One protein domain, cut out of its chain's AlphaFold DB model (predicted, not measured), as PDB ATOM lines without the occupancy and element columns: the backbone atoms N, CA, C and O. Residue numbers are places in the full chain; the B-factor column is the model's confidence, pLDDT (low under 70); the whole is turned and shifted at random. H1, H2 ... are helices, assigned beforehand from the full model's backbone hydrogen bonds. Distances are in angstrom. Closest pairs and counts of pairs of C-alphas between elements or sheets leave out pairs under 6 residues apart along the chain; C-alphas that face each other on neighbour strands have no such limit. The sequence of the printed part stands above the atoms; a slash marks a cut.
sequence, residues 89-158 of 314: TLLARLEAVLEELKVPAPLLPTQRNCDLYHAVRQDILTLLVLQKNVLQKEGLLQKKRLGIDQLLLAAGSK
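Overview. This is residues 89 to 158 of the 314 residues of the protein "Hypothetical protein" of Amphiprora paludosa (UniProt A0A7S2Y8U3). One long helix, H2, makes a rod, with a short helix, H1, set crosswise near its first part. The link between them folds round at one end of the rod, and the far part of H2 sticks out alone from residue 126. The printed part has 70 residues with two named helices, H1 then H2, and no named strand: the class is all helix. It is extended, with a radius of gyration of the C-alphas of 21.9 A and spans of 73 by 18 by 17 A.

Arrangement. Begin at H1, residues 89 to 100, then look along H2, residues 111 to 156. The two are close but not clearly touching; their closest C-alphas, of Leu 94 and Arg 121, are 7.4 A apart. Their lines are about perpendicular, at 74 degrees. In H2 every O i to N i+4 pair is within hydrogen-bond range; in H1, 7 of 8 are.

Along the chain. Find C-alpha 89 at (241.276, 235.424, 247.216); from there H1 runs 16.7 A to C-alpha 100. Find C-alpha 111 at (241.752, 243.140, 271.687); H2 runs 67.1 A to C-alpha 156 at (262.818, 263.053, 211.132).

Size, cuts and confidence. The C-alphas farthest apart, of Leu 108 and Lys 158, are 73.2 A apart. The printed part has no cut, and the link from H1 to H2 is short, with 10 residues. Look for pLDDT under 70 at residues 106 to 107 and 156 to 158.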
ATOM      1  N   THR A  89     239.956 235.184 247.820       83.56
ATOM      2  CA  THR A  89     241.276 235.424 247.216       83.56
ATOM      3  C   THR A  89     242.070 236.576 247.844       83.56
ATOM      4  O   THR A  89     243.283 236.624 247.678       83.56
ATOM      5  N   LEU A  90     241.417 237.510 248.541       78.62
ATOM      6  CA  LEU A  90     242.059 238.580 249.311       78.62
ATOM      7  C   LEU A  90     242.346 238.133 250.753       78.62
ATOM      8  O   LEU A  90     243.377 238.515 251.293       78.62
ATOM      9  N   LEU A  91     241.490 237.288 251.341       82.44
ATOM     10  CA  LEU A  91     241.777 236.621 252.619       82.44
ATOM     11  C   LEU A  91     243.001 235.703 252.500       82.44
ATOM     12  O   LEU A  91     243.963 235.912 253.224       82.44
ATOM     13  N   ALA A  92     243.045 234.825 251.491       85.06
ATOM     14  CA  ALA A  92     244.202 233.957 251.243       85.06
ATOM     15  C   ALA A  92     245.518 234.729 250.992       85.06
ATOM     16  O   ALA A  92     246.598 234.247 251.314       85.06
ATOM     17  N   ARG A  93     245.445 235.950 250.438       82.06
ATOM     18  CA  ARG A  93     246.617 236.837 250.285       82.06
ATOM     19  C   ARG A  93     247.044 237.492 251.598       82.06
ATOM     20  O   ARG A  93     248.233 237.689 251.797       82.06
ATOM     21  N   LEU A  94     246.097 237.837 252.473       80.81
ATOM     22  CA  LEU A  94     246.407 238.291 253.831       80.81
ATOM     23  C   LEU A  94     247.057 237.164 254.637       80.81
ATOM     24  O   LEU A  94     248.074 237.398 255.274       80.81
ATOM     25  N   GLU A  95     246.510 235.951 254.564       83.94
ATOM     26  CA  GLU A  95     247.039 234.757 255.234       83.94
ATOM     27  C   GLU A  95     248.480 234.452 254.786       83.94
ATOM     28  O   GLU A  95     249.354 234.340 255.640       83.94
ATOM     29  N   ALA A  96     248.762 234.460 253.476       87.19
ATOM     30  CA  ALA A  96     250.120 234.271 252.952       87.19
ATOM     31  C   ALA A  96     251.125 235.341 253.437       87.19
ATOM     32  O   ALA A  96     252.230 235.004 253.850       87.19
ATOM     33  N   VAL A  97     250.746 236.626 253.458       85.50
ATOM     34  CA  VAL A  97     251.629 237.701 253.965       85.50
ATOM     35  C   VAL A  97     251.876 237.571 255.475       85.50
ATOM     36  O   VAL A  97     252.952 237.903 255.964       85.50
ATOM     37  N   LEU A  98     250.906 237.064 256.238       83.06
ATOM     38  CA  LEU A  98     251.074 236.805 257.673       83.06
ATOM     39  C   LEU A  98     251.977 235.590 257.944       83.06
ATOM     40  O   LEU A  98     252.724 235.600 258.925       83.06
ATOM     41  N   GLU A  99     251.949 234.586 257.066       88.12
ATOM     42  CA  GLU A  99     252.865 233.441 257.073       88.12
ATOM     43  C   GLU A  99     254.305 233.866 256.724       88.12
ATOM     44  O   GLU A  99     255.236 233.517 257.452       88.12
ATOM     45  N   GLU A 100     254.496 234.713 255.702       89.00
ATOM     46  CA  GLU A 100     255.795 235.334 255.372       89.00
ATOM     47  C   GLU A 100     256.366 236.148 256.548       89.00
ATOM     48  O   GLU A 100     257.558 236.060 256.859       89.00
ATOM     49  N   LEU A 101     255.506 236.889 257.259       81.94
ATOM     50  CA  LEU A 101     255.845 237.626 258.485       81.94
ATOM     51  C   LEU A 101     256.013 236.724 259.728       81.94
ATOM     52  O   LEU A 101     256.276 237.236 260.818       81.94
ATOM     53  N   LYS A 102     255.888 235.396 259.582       86.50
ATOM     54  CA  LYS A 102     256.003 234.380 260.646       86.50
ATOM     55  C   LYS A 102     255.066 234.616 261.836       86.50
ATOM     56  O   LYS A 102     255.398 234.259 262.968       86.50
ATOM     57  N   VAL A 103     253.895 235.215 261.605       81.00
ATOM     58  CA  VAL A 103     252.920 235.470 262.671       81.00
ATOM     59  C   VAL A 103     252.179 234.163 262.991       81.00
ATOM     60  O   VAL A 103     251.492 233.633 262.118       81.00
ATOM     61  N   PRO A 104     252.299 233.607 264.211       75.44
ATOM     62  CA  PRO A 104     251.783 232.275 264.499       75.44
ATOM     63  C   PRO A 104     250.250 232.250 264.535       75.44
ATOM     64  O   PRO A 104     249.614 232.886 265.379       75.44
ATOM     65  N   ALA A 105     249.657 231.443 263.657       76.50
ATOM     66  CA  ALA A 105     248.304 230.936 263.845       76.50
ATOM     67  C   ALA A 105     248.340 229.737 264.821       76.50
ATOM     68  O   ALA A 105     249.223 228.889 264.687       76.50
ATOM     69  N   PRO A 106     247.399 229.610 265.778       66.75
ATOM     70  CA  PRO A 106     246.232 230.458 265.997       66.75
ATOM     71  C   PRO A 106     246.530 231.692 266.862       66.75
ATOM     72  O   PRO A 106     247.201 231.628 267.890       66.75
ATOM     73  N   LEU A 107     245.919 232.814 266.492       66.25
ATOM     74  CA  LEU A 107     245.946 234.036 267.287       66.25
ATOM     75  C   LEU A 107     245.014 233.893 268.488       66.25
ATOM     76  O   LEU A 107     243.825 233.610 268.327       66.25
ATOM     77  N   LEU A 108     245.512 234.198 269.687       75.38
ATOM     78  CA  LEU A 108     244.628 234.467 270.819       75.38
ATOM     79  C   LEU A 108     243.774 235.708 270.484       75.38
ATOM     80  O   LEU A 108     244.362 236.745 270.151       75.38
ATOM     81  N   PRO A 109     242.429 235.653 270.582       73.62
ATOM     82  CA  PRO A 109     241.535 236.762 270.237       73.62
ATOM     83  C   PRO A 109     241.519 237.835 271.340       73.62
ATOM     84  O   PRO A 109     240.492 238.143 271.941       73.62
ATOM     85  N   THR A 110     242.692 238.392 271.639       83.88
ATOM     86  CA  THR A 110     242.841 239.555 272.514       83.88
ATOM     87  C   THR A 110     242.593 240.827 271.708       83.88
ATOM     88  O   THR A 110     242.966 240.903 270.537       83.88
ATOM     89  N   GLN A 111     242.020 241.854 272.340       83.19
ATOM     90  CA  GLN A 111     241.752 243.140 271.687       83.19
ATOM     91  C   GLN A 111     243.011 243.716 271.012       83.19
ATOM     92  O   GLN A 111     242.968 244.078 269.842       83.19
ATOM     93  N   ARG A 112     244.161 243.673 271.702       73.62
ATOM     94  CA  ARG A 112     245.456 244.136 271.178       73.62
ATOM     95  C   ARG A 112     245.886 243.398 269.904       73.62
ATOM     96  O   ARG A 112     246.445 244.024 269.010       73.62
ATOM     97  N   ASN A 113     245.610 242.096 269.799       75.44
ATOM     98  CA  ASN A 113     245.891 241.329 268.584       75.44
ATOM     99  C   ASN A 113     244.935 241.720 267.449       75.44
ATOM    100  O   ASN A 113     245.380 241.871 266.316       75.44
ATOM    101  N   CYS A 114     243.650 241.943 267.743       83.44
ATOM    102  CA  CYS A 114     242.680 242.431 266.757       83.44
ATOM    103  C   CYS A 114     243.042 243.829 266.225       83.44
ATOM    104  O   CYS A 114     242.958 244.050 265.017       83.44
ATOM    105  N   ASP A 115     243.497 244.738 267.092       84.38
ATOM    106  CA  ASP A 115     243.926 246.089 266.713       84.38
ATOM    107  C   ASP A 115     245.187 246.051 265.827       84.38
ATOM    108  O   ASP A 115     245.220 246.683 264.768       84.38
ATOM    109  N   LEU A 116     246.191 245.238 266.192       80.50
ATOM    110  CA  LEU A 116     247.389 244.998 265.369       80.50
ATOM    111  C   LEU A 116     247.035 244.401 263.999       80.50
ATOM    112  O   LEU A 116     247.540 244.855 262.972       80.50
ATOM    113  N   TYR A 117     246.124 243.425 263.962       84.75
ATOM    114  CA  TYR A 117     245.642 242.831 262.713       84.75
ATOM    115  C   TYR A 117     244.853 243.816 261.854       84.75
ATOM    116  O   TYR A 117     244.923 243.755 260.625       84.75
ATOM    117  N   HIS A 118     244.118 244.745 262.469       87.50
ATOM    118  CA  HIS A 118     243.451 245.808 261.734       87.50
ATOM    119  C   HIS A 118     244.463 246.790 261.127       87.50
ATOM    120  O   HIS A 118     244.300 247.146 259.961       87.50
ATOM    121  N   ALA A 119     245.523 247.167 261.852       85.31
ATOM    122  CA  ALA A 119     246.602 248.011 261.328       85.31
ATOM    123  C   ALA A 119     247.305 247.359 260.120       85.31
ATOM    124  O   ALA A 119     247.208 247.882 259.012       85.31
ATOM    125  N   VAL A 120     247.860 246.151 260.292       87.94
ATOM    126  CA  VAL A 120     248.536 245.392 259.216       87.94
ATOM    127  C   VAL A 120     247.631 245.217 257.988       87.94
ATOM    128  O   VAL A 120     248.074 245.340 256.845       87.94
ATOM    129  N   ARG A 121     246.328 244.993 258.195       89.00
ATOM    130  CA  ARG A 121     245.349 244.899 257.104       89.00
ATOM    131  C   ARG A 121     245.117 246.230 256.376       89.00
ATOM    132  O   ARG A 121     244.903 246.197 255.164       89.00
ATOM    133  N   GLN A 122     245.141 247.374 257.060       92.62
ATOM    134  CA  GLN A 122     245.068 248.694 256.413       92.62
ATOM    135  C   GLN A 122     246.349 248.996 255.622       92.62
ATOM    136  O   GLN A 122     246.263 249.482 254.492       92.62
ATOM    137  N   ASP A 123     247.516 248.632 256.155       90.44
ATOM    138  CA  ASP A 123     248.808 248.823 255.484       90.44
ATOM    139  C   ASP A 123     248.893 247.998 254.190       90.44
ATOM    140  O   ASP A 123     249.198 248.538 253.123       90.44
ATOM    141  N   ILE A 124     248.508 246.717 254.234       90.81
ATOM    142  CA  ILE A 124     248.458 245.830 253.057       90.81
ATOM    143  C   ILE A 124     247.459 246.345 252.005       90.81
ATOM    144  O   ILE A 124     247.762 246.348 250.809       90.81
ATOM    145  N   LEU A 125     246.278 246.823 252.417       89.75
ATOM    146  CA  LEU A 125     245.312 247.433 251.492       89.75
ATOM    147  C   LEU A 125     245.867 248.715 250.851       89.75
ATOM    148  O   LEU A 125     245.681 248.929 249.650       89.75
ATOM    149  N   THR A 126     246.585 249.533 251.620       94.69
ATOM    150  CA  THR A 126     247.228 250.763 251.137       94.69
ATOM    151  C   THR A 126     248.348 250.448 250.145       94.69
ATOM    152  O   THR A 126     248.391 251.041 249.065       94.69
ATOM    153  N   LEU A 127     249.191 249.455 250.439       94.56
ATOM    154  CA  LEU A 127     250.263 248.991 249.556       94.56
ATOM    155  C   LEU A 127     249.719 248.484 248.208       94.56
ATOM    156  O   LEU A 127     250.231 248.863 247.155       94.56
ATOM    157  N   LEU A 128     248.631 247.704 248.218       91.06
ATOM    158  CA  LEU A 128     247.965 247.227 246.996       91.06
ATOM    159  C   LEU A 128     247.358 248.374 246.163       91.06
ATOM    160  O   LEU A 128     247.387 248.333 244.927       91.06
ATOM    161  N   VAL A 129     246.831 249.421 246.809       95.44
ATOM    162  CA  VAL A 129     246.359 250.638 246.124       95.44
ATOM    163  C   VAL A 129     247.530 251.421 245.523       95.44
ATOM    164  O   VAL A 129     247.438 251.859 244.373       95.44
ATOM    165  N   LEU A 130     248.647 251.555 246.242       95.88
ATOM    166  CA  LEU A 130     249.863 252.196 245.733       95.88
ATOM    167  C   LEU A 130     250.434 251.438 244.525       95.88
ATOM    168  O   LEU A 130     250.653 252.060 243.488       95.88
ATOM    169  N   GLN A 131     250.572 250.111 244.601       96.06
ATOM    170  CA  GLN A 131     251.044 249.269 243.493       96.06
ATOM    171  C   GLN A 131     250.185 249.449 242.229       96.06
ATOM    172  O   GLN A 131     250.709 249.650 241.131       96.06
ATOM    173  N   LYS A 132     248.853 249.462 242.380       96.12
ATOM    174  CA  LYS A 132     247.921 249.744 241.275       96.12
ATOM    175  C   LYS A 132     248.133 251.146 240.683       96.12
ATOM    176  O   LYS A 132     248.090 251.302 239.463       96.12
ATOM    177  N   ASN A 133     248.362 252.153 241.524       94.62
ATOM    178  CA  ASN A 133     248.587 253.533 241.087       94.62
ATOM    179  C   ASN A 133     249.943 253.715 240.376       94.62
ATOM    180  O   ASN A 133     250.022 254.518 239.444       94.62
ATOM    181  N   VAL A 134     250.987 252.975 240.769       97.44
ATOM    182  CA  VAL A 134     252.287 252.931 240.069       97.44
ATOM    183  C   VAL A 134     252.096 252.363 238.661       97.44
ATOM    184  O   VAL A 134     252.345 253.080 237.695       97.44
ATOM    185  N   LEU A 135     251.522 251.160 238.534       96.38
ATOM    186  CA  LEU A 135     251.264 250.508 237.238       96.38
ATOM    187  C   LEU A 135     250.435 251.388 236.280       96.38
ATOM    188  O   LEU A 135     250.688 251.437 235.075       96.38
ATOM    189  N   GLN A 136     249.457 252.137 236.805       96.06
ATOM    190  CA  GLN A 136     248.680 253.094 236.008       96.06
ATOM    191  C   GLN A 136     249.507 254.307 235.545       96.06
ATOM    192  O   GLN A 136     249.338 254.758 234.409       96.06
ATOM    193  N   LYS A 137     250.411 254.834 236.381       96.50
ATOM    194  CA  LYS A 137     251.324 255.926 235.998       96.50
ATOM    195  C   LYS A 137     252.374 255.464 234.984       96.50
ATOM    196  O   LYS A 137     252.647 256.197 234.035       96.50
ATOM    197  N   GLU A 138     252.904 254.254 235.132       95.12
ATOM    198  CA  GLU A 138     253.854 253.649 234.190       95.12
ATOM    199  C   GLU A 138     253.236 253.469 232.801       95.12
ATOM    200  O   GLU A 138     253.821 253.919 231.817       95.12
ATOM    201  N   GLY A 139     252.015 252.930 232.704       96.06
ATOM    202  CA  GLY A 139     251.305 252.821 231.423       96.06
ATOM    203  C   GLY A 139     251.052 254.178 230.744       96.06
ATOM    204  O   GLY A 139     251.124 254.293 229.518       96.06
ATOM    205  N   LEU A 140     250.818 255.242 231.525       94.50
ATOM    206  CA  LEU A 140     250.709 256.609 231.000       94.50
ATOM    207  C   LEU A 140     252.064 257.181 230.545       94.50
ATOM    208  O   LEU A 140     252.104 257.900 229.543       94.50
ATOM    209  N   LEU A 141     253.166 256.860 231.230       94.94
ATOM    210  CA  LEU A 141     254.523 257.245 230.823       94.94
ATOM    211  C   LEU A 141     254.971 256.504 229.557       94.94
ATOM    212  O   LEU A 141     255.471 257.143 228.635       94.94
ATOM    213  N   GLN A 142     254.719 255.195 229.459       94.06
ATOM    214  CA  GLN A 142     254.968 254.404 228.248       94.06
ATOM    215  C   GLN A 142     254.193 254.969 227.050       94.06
ATOM    216  O   GLN A 142     254.778 255.198 225.993       94.06
ATOM    217  N   LYS A 143     252.903 255.298 227.225       93.50
ATOM    218  CA  LYS A 143     252.102 255.946 226.173       93.50
ATOM    219  C   LYS A 143     252.661 257.314 225.756       93.50
ATOM    220  O   LYS A 143     252.576 257.659 224.580       93.50
ATOM    221  N   LYS A 144     253.222 258.095 226.689       93.69
ATOM    222  CA  LYS A 144     253.888 259.371 226.368       93.69
ATOM    223  C   LYS A 144     255.187 259.162 225.588       93.69
ATOM    224  O   LYS A 144     255.359 259.845 224.587       93.69
ATOM    225  N   ARG A 145     256.043 258.217 226.002       93.12
ATOM    226  CA  ARG A 145     257.286 257.857 225.293       93.12
ATOM    227  C   ARG A 145     256.988 257.458 223.845       93.12
ATOM    228  O   ARG A 145     257.356 258.197 222.946       93.12
ATOM    229  N   LEU A 146     256.134 256.451 223.639       92.31
ATOM    230  CA  LEU A 146     255.718 256.002 222.300       92.31
ATOM    231  C   LEU A 146     255.086 257.114 221.439       92.31
ATOM    232  O   LEU A 146     255.225 257.109 220.218       92.31
ATOM    233  N   GLY A 147     254.386 258.072 222.059       92.75
ATOM    234  CA  GLY A 147     253.852 259.247 221.365       92.75
ATOM    235  C   GLY A 147     254.934 260.235 220.916       92.75
ATOM    236  O   GLY A 147     254.828 260.791 219.825       92.75
ATOM    237  N   ILE A 148     255.981 260.431 221.722       90.94
ATOM    238  CA  ILE A 148     257.161 261.230 221.362       90.94
ATOM    239  C   ILE A 148     257.958 260.513 220.268       90.94
ATOM    240  O   ILE A 148     258.260 261.136 219.255       90.94
ATOM    241  N   ASP A 149     258.203 259.209 220.409       88.06
ATOM    242  CA  ASP A 149     258.934 258.392 219.430       88.06
ATOM    243  C   ASP A 149     258.248 258.423 218.052       88.06
ATOM    244  O   ASP A 149     258.888 258.639 217.023       88.06
ATOM    245  N   GLN A 150     256.915 258.288 218.022       90.44
ATOM    246  CA  GLN A 150     256.123 258.372 216.791       90.44
ATOM    247  C   GLN A 150     256.151 259.776 216.161       90.44
ATOM    248  O   GLN A 150     256.217 259.890 214.934       90.44
ATOM    249  N   LEU A 151     256.121 260.844 216.967       87.38
ATOM    250  CA  LEU A 151     256.250 262.219 216.472       87.38
ATOM    251  C   LEU A 151     257.663 262.509 215.949       87.38
ATOM    252  O   LEU A 151     257.799 263.147 214.906       87.38
ATOM    253  N   LEU A 152     258.699 262.009 216.625       85.94
ATOM    254  CA  LEU A 152     260.096 262.154 216.220       85.94
ATOM    255  C   LEU A 152     260.369 261.403 214.912       85.94
ATOM    256  O   LEU A 152     260.981 261.970 214.011       85.94
ATOM    257  N   LEU A 153     259.828 260.193 214.744       85.56
ATOM    258  CA  LEU A 153     259.902 259.447 213.483       85.56
ATOM    259  C   LEU A 153     259.171 260.182 212.338       85.56
ATOM    260  O   LEU A 153     259.693 260.294 211.227       85.56
ATOM    261  N   ALA A 154     257.989 260.746 212.612       83.31
ATOM    262  CA  ALA A 154     257.215 261.518 211.636       83.31
ATOM    263  C   ALA A 154     257.856 262.873 211.259       83.31
ATOM    264  O   ALA A 154     257.621 263.375 210.155       83.31
ATOM    265  N   ALA A 155     258.657 263.464 212.153       79.75
ATOM    266  CA  ALA A 155     259.406 264.698 211.914       79.75
ATOM    267  C   ALA A 155     260.758 264.439 211.221       79.75
ATOM    268  O   ALA A 155     261.074 265.094 210.225       79.75
ATOM    269  N   GLY A 156     261.521 263.448 211.692       64.06
ATOM    270  CA  GLY A 156     262.818 263.053 211.132       64.06
ATOM    271  C   GLY A 156     262.724 262.606 209.671       64.06
ATOM    272  O   GLY A 156     263.605 262.913 208.876       64.06
ATOM    273  N   SER A 157     261.589 262.020 209.268       58.91
ATOM    274  CA  SER A 157     261.285 261.685 207.865       58.91
ATOM    275  C   SER A 157     261.180 262.900 206.914       58.91
ATOM    276  O   SER A 157     260.905 262.705 205.727       58.91
ATOM    277  N   LYS A 158     261.340 264.142 207.397       58.91
ATOM    278  CA  LYS A 158     261.325 265.368 206.573       58.91
ATOM    279  C   LYS A 158     262.597 266.208 206.669       58.91
ATOM    280  O   LYS A 158     262.936 266.854 205.686       58.91
TER     281      LYS A 158